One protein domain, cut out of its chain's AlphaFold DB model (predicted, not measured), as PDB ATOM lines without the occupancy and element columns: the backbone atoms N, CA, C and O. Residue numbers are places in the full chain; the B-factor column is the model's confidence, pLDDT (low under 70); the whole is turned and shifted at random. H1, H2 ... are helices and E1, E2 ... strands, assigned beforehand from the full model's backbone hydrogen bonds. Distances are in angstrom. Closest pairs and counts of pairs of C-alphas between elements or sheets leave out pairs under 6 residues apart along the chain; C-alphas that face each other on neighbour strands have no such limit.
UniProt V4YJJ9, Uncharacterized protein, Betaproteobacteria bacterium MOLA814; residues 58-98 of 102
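Overview. This is residues 58 to 98 of the 102 residues of an uncharacterized protein of Betaproteobacteria bacterium MOLA814 (UniProt V4YJJ9). Two small ribbons of two antiparallel strands each make the two sides of this domain: the first and last strands, E1 and E4, form one, and the hairpin E2 and E3 forms the other. The short helix H1 directly follows E3, and its centre is the nearest of the elements' centres to the mean of the C-alphas, at 5.3 A. The printed part has 41 residues, with four named strands and one named helix in the order E1, E2, E3, H1, E4; the class is mostly strand. The whole is compact, with a radius of gyration of the C-alphas of 10.2 A, and only just elongated, spanning 27 by 18 by 17 A.

Arrangement. Start at E1, residues 58 to 62, and look across to its antiparallel neighbour E4, residues 91 to 96, at 154 degrees; N 60 and O 93 are within hydrogen-bond range at 2.8 A. Go on to E2, residues 70 to 73, and E3, residues 76 to 79, an antiparallel hairpin at 155 degrees, where N 71 and O 78 are within hydrogen-bond range at 2.9 A. E1 and E2 are apart, and so are E3 and E4. At H1, residues 80 to 83, you find a helix too short for an O i to N i+4 pair; its one O i to N i+3 pair is within range. The closest C-alphas of E2 and H1 are those of Thr 70 and Leu 80, 5.7 A apart.

Along the chain. Find C-alpha 58 at (196.578, 38.574, -79.626); from there E1 runs 13.0 A to His 62. E2 begins at C-alpha 70, (210.331, 37.488, -82.134). E4 runs 16.3 A to C-alpha 96 at (197.085, 40.752, -73.333).

Size, cuts and confidence. The C-alphas farthest apart, of Tyr 65 and Cys 98, are 29.8 A apart. The printed part has no cut and no long link. No printed residue is under 70 in pLDDT.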
ATOM      1  N   VAL A  58     195.992  39.075 -78.376       93.25
ATOM      2  CA  VAL A  58     196.578  38.574 -79.626       93.25
ATOM      3  C   VAL A  58     197.174  37.194 -79.384       93.25
ATOM      4  O   VAL A  58     197.781  36.957 -78.341       93.25
ATOM      5  N   THR A  59     197.010  36.284 -80.340       93.56
ATOM      6  CA  THR A  59     197.500  34.907 -80.228       93.56
ATOM      7  C   THR A  59     198.667  34.684 -81.177       93.56
ATOM      8  O   THR A  59     198.530  34.827 -82.389       93.56
ATOM      9  N   LEU A  60     199.809  34.284 -80.627       92.38
ATOM     10  CA  LEU A  60     201.004  33.912 -81.369       92.38
ATOM     11  C   LEU A  60     201.135  32.391 -81.412       92.38
ATOM     12  O   LEU A  60     201.168  31.720 -80.378       92.38
ATOM     13  N   SER A  61     201.238  31.835 -82.615       91.88
ATOM     14  CA  SER A  61     201.526  30.413 -82.800       91.88
ATOM     15  C   SER A  61     203.015  30.134 -82.578       91.88
ATOM     16  O   SER A  61     203.875  30.813 -83.138       91.88
ATOM     17  N   HIS A  62     203.330  29.101 -81.801       94.00
ATOM     18  CA  HIS A  62     204.687  28.606 -81.593       94.00
ATOM     19  C   HIS A  62     204.776  27.155 -82.069       94.00
ATOM     20  O   HIS A  62     204.007  26.304 -81.627       94.00
ATOM     21  N   SER A  63     205.689  26.881 -83.003       92.44
ATOM     22  CA  SER A  63     205.967  25.535 -83.507       92.44
ATOM     23  C   SER A  63     207.384  25.454 -84.090       92.44
ATOM     24  O   SER A  63     207.922  26.486 -84.498       92.44
ATOM     25  N   PRO A  64     207.985  24.256 -84.214       89.19
ATOM     26  CA  PRO A  64     209.273  24.085 -84.886       89.19
ATOM     27  C   PRO A  64     209.169  24.108 -86.423       89.19
ATOM     28  O   PRO A  64     210.187  24.011 -87.104       89.19
ATOM     29  N   TYR A  65     207.959  24.187 -86.990       88.06
ATOM     30  CA  TYR A  65     207.733  24.065 -88.435       88.06
ATOM     31  C   TYR A  65     207.929  25.380 -89.198       88.06
ATOM     32  O   TYR A  65     208.117  25.377 -90.415       88.06
ATOM     33  N   THR A  66     207.893  26.510 -88.493       84.31
ATOM     34  CA  THR A  66     208.068  27.856 -89.048       84.31
ATOM     35  C   THR A  66     209.134  28.611 -88.265       84.31
ATOM     36  O   THR A  66     209.549  28.194 -87.185       84.31
ATOM     37  N   ALA A  67     209.583  29.753 -88.796       86.81
ATOM     38  CA  ALA A  67     210.369  30.680 -87.989       86.81
ATOM     39  C   ALA A  67     209.573  31.069 -86.732       86.81
ATOM     40  O   ALA A  67     208.354  31.248 -86.794       86.81
ATOM     41  N   GLN A  68     210.259  31.169 -85.596       88.00
ATOM     42  CA  GLN A  68     209.624  31.561 -84.344       88.00
ATOM     43  C   GLN A  68     209.292  33.054 -84.346       88.00
ATOM     44  O   GLN A  68     210.047  33.867 -84.884       88.00
ATOM     45  N   ALA A  69     208.198  33.423 -83.677       90.88
ATOM     46  CA  ALA A  69     207.892  34.820 -83.412       90.88
ATOM     47  C   ALA A  69     208.997  35.455 -82.549       90.88
ATOM     48  O   ALA A  69     209.431  34.882 -81.545       90.88
ATOM     49  N   THR A  70     209.438  36.649 -82.940       93.75
ATOM     50  CA  THR A  70     210.331  37.488 -82.134       93.75
ATOM     51  C   THR A  70     209.493  38.559 -81.458       93.75
ATOM     52  O   THR A  70     208.835  39.340 -82.138       93.75
ATOM     53  N   LEU A  71     209.524  38.600 -80.128       93.69
ATOM     54  CA  LEU A  71     208.829  39.613 -79.344       93.69
ATOM     55  C   LEU A  71     209.828  40.682 -78.902       93.69
ATOM     56  O   LEU A  71     210.822  40.381 -78.231       93.69
ATOM     57  N   CYS A  72     209.541  41.924 -79.282       93.44
ATOM     58  CA  CYS A  72     210.281  43.107 -78.874       93.44
ATOM     59  C   CYS A  72     209.473  43.880 -77.831       93.44
ATOM     60  O   CYS A  72     208.387  44.366 -78.132       93.44
ATOM     61  N   ILE A  73     210.012  44.013 -76.621       91.44
ATOM     62  CA  ILE A  73     209.452  44.876 -75.577       91.44
ATOM     63  C   ILE A  73     210.435  46.022 -75.375       91.44
ATOM     64  O   ILE A  73     211.598  45.789 -75.029       91.44
ATOM     65  N   GLU A  74     209.969  47.245 -75.630       87.25
ATOM     66  CA  GLU A  74     210.803  48.447 -75.730       87.25
ATOM     67  C   GLU A  74     211.882  48.272 -76.815       87.25
ATOM     68  O   GLU A  74     211.606  48.420 -78.002       87.25
ATOM     69  N   GLN A  75     213.104  47.910 -76.421       89.25
ATOM     70  CA  GLN A  75     214.236  47.648 -77.318       89.25
ATOM     71  C   GLN A  75     214.843  46.252 -77.123       89.25
ATOM     72  O   GLN A  75     215.849  45.909 -77.741       89.25
ATOM     73  N   ARG A  76     214.249  45.421 -76.259       94.56
ATOM     74  CA  ARG A  76     214.705  44.049 -76.029       94.56
ATOM     75  C   ARG A  76     213.908  43.115 -76.925       94.56
ATOM     76  O   ARG A  76     212.752  42.829 -76.635       94.56
ATOM     77  N   CYS A  77     214.537  42.646 -77.996       94.88
ATOM     78  CA  CYS A  77     213.970  41.661 -78.911       94.88
ATOM     79  C   CYS A  77     214.538  40.277 -78.610       94.88
ATOM     80  O   CYS A  77     215.757  40.102 -78.604       94.88
ATOM     81  N   LYS A  78     213.664  39.299 -78.373       95.31
ATOM     82  CA  LYS A  78     214.054  37.893 -78.211       95.31
ATOM     83  C   LYS A  78     213.014  36.960 -78.838       95.31
ATOM     84  O   LYS A  78     211.847  37.355 -78.944       95.31
ATOM     85  N   PRO A  79     213.401  35.735 -79.236       93.44
ATOM     86  CA  PRO A  79     212.450  34.686 -79.584       93.44
ATOM     87  C   PRO A  79     211.422  34.472 -78.470       93.44
ATOM     88  O   PRO A  79     211.730  34.628 -77.288       93.44
ATOM     89  N   LEU A  80     210.200  34.086 -78.834       93.00
ATOM     90  CA  LEU A  80     209.117  33.875 -77.871       93.00
ATOM     91  C   LEU A  80     209.478  32.849 -76.778       93.00
ATOM     92  O   LEU A  80     209.119  33.040 -75.618       93.00
ATOM     93  N   SER A  81     210.241  31.809 -77.126       92.81
ATOM     94  CA  SER A  81     210.734  30.794 -76.184       92.81
ATOM     95  C   SER A  81     211.652  31.352 -75.094       92.81
ATOM     96  O   SER A  81     211.685  30.819 -73.989       92.81
ATOM     97  N   ASP A  82     212.384  32.430 -75.378       94.62
ATOM     98  CA  ASP A  82     213.330  33.026 -74.428       94.62
ATOM     99  C   ASP A  82     212.610  33.858 -73.364       94.62
ATOM    100  O   ASP A  82     213.110  34.025 -72.251       94.62
ATOM    101  N   TRP A  83     211.436  34.393 -73.704       93.88
ATOM    102  CA  TRP A  83     210.553  35.077 -72.761       93.88
ATOM    103  C   TRP A  83     209.750  34.101 -71.898       93.88
ATOM    104  O   TRP A  83     209.367  34.454 -70.785       93.88
ATOM    105  N   LEU A  84     209.504  32.886 -72.399       93.75
ATOM    106  CA  LEU A  84     208.663  31.869 -71.768       93.75
ATOM    107  C   LEU A  84     209.437  30.551 -71.583       93.75
ATOM    108  O   LEU A  84     209.233  29.598 -72.342       93.75
ATOM    109  N   PRO A  85     210.323  30.458 -70.572       91.69
ATOM    110  CA  PRO A  85     211.050  29.228 -70.287       91.69
ATOM    111  C   PRO A  85     210.087  28.058 -70.042       91.69
ATOM    112  O   PRO A  85     209.175  28.157 -69.224       91.69
ATOM    113  N   GLY A  86     210.301  26.944 -70.743       92.56
ATOM    114  CA  GLY A  86     209.441  25.759 -70.648       92.56
ATOM    115  C   GLY A  86     208.230  25.762 -71.586       92.56
ATOM    116  O   GLY A  86     207.379  24.881 -71.461       92.56
ATOM    117  N   LEU A  87     208.146  26.708 -72.531       93.62
ATOM    118  CA  LEU A  87     207.129  26.689 -73.582       93.62
ATOM    119  C   LEU A  87     207.176  25.349 -74.354       93.62
ATOM    120  O   LEU A  87     208.251  24.962 -74.828       93.62
ATOM    121  N   PRO A  88     206.049  24.621 -74.490       94.12
ATOM    122  CA  PRO A  88     206.004  23.379 -75.258       94.12
ATOM    123  C   PRO A  88     206.362  23.609 -76.724       94.12
ATOM    124  O   PRO A  88     206.073  24.669 -77.267       94.12
ATOM    125  N   ALA A  89     206.896  22.582 -77.392       91.62
ATOM    126  CA  ALA A  89     207.312  22.680 -78.793       91.62
ATOM    127  C   ALA A  89     206.191  23.151 -79.737       91.62
ATOM    128  O   ALA A  89     206.479  23.801 -80.732       91.62
ATOM    129  N   ILE A  90     204.927  22.832 -79.440       95.25
ATOM    130  CA  ILE A  90     203.757  23.327 -80.171       95.25
ATOM    131  C   ILE A  90     202.801  23.956 -79.160       95.25
ATOM    132  O   ILE A  90     202.321  23.267 -78.259       95.25
ATOM    133  N   ALA A  91     202.527  25.251 -79.304       95.00
ATOM    134  CA  ALA A  91     201.650  25.992 -78.403       95.00
ATOM    135  C   ALA A  91     201.023  27.216 -79.088       95.00
ATOM    136  O   ALA A  91     201.568  27.762 -80.048       95.00
ATOM    137  N   ALA A  92     199.892  27.673 -78.553       94.50
ATOM    138  CA  ALA A  92     199.337  28.992 -78.827       94.50
ATOM    139  C   ALA A  92     199.574  29.876 -77.597       94.50
ATOM    140  O   ALA A  92     199.187  29.509 -76.488       94.50
ATOM    141  N   VAL A  93     200.238  31.013 -77.786       94.56
ATOM    142  CA  VAL A  93     200.559  31.964 -76.719       94.56
ATOM    143  C   VAL A  93     199.671  33.183 -76.875       94.56
ATOM    144  O   VAL A  93     199.748  33.876 -77.883       94.56
ATOM    145  N   GLU A  94     198.849  33.463 -75.873       94.50
ATOM    146  CA  GLU A  94     198.046  34.682 -75.843       94.50
ATOM    147  C   GLU A  94     198.783  35.800 -75.107       94.50
ATOM    148  O   GLU A  94     199.256  35.617 -73.984       94.50
ATOM    149  N   LEU A  95     198.835  36.974 -75.728       92.50
ATOM    150  CA  LEU A  95     199.315  38.209 -75.123       92.50
ATOM    151  C   LEU A  95     198.125  39.136 -74.882       92.50
ATOM    152  O   LEU A  95     197.260  39.280 -75.745       92.50
ATOM    153  N   ALA A  96     198.101  39.783 -73.722       92.50
ATOM    154  CA  ALA A  96     197.085  40.752 -73.333       92.50
ATOM    155  C   ALA A  96     197.742  41.905 -72.568       92.50
ATOM    156  O   ALA A  96     198.810  41.729 -71.974       92.50
ATOM    157  N   ALA A  97     197.092  43.068 -72.551       89.69
ATOM    158  CA  ALA A  97     197.504  44.155 -71.672       89.69
ATOM    159  C   ALA A  97     197.430  43.692 -70.207       89.69
ATOM    160  O   ALA A  97     196.438  43.095 -69.782       89.69
ATOM    161  N   CYS A  98     198.480  43.957 -69.426       82.94
ATOM    162  CA  CYS A  98     198.421  43.714 -67.992       82.94
ATOM    163  C   CYS A  98     197.375  44.650 -67.390       82.94
ATOM    164  O   CYS A  98     197.492  45.870 -67.507       82.94
TER     165      CYS A  98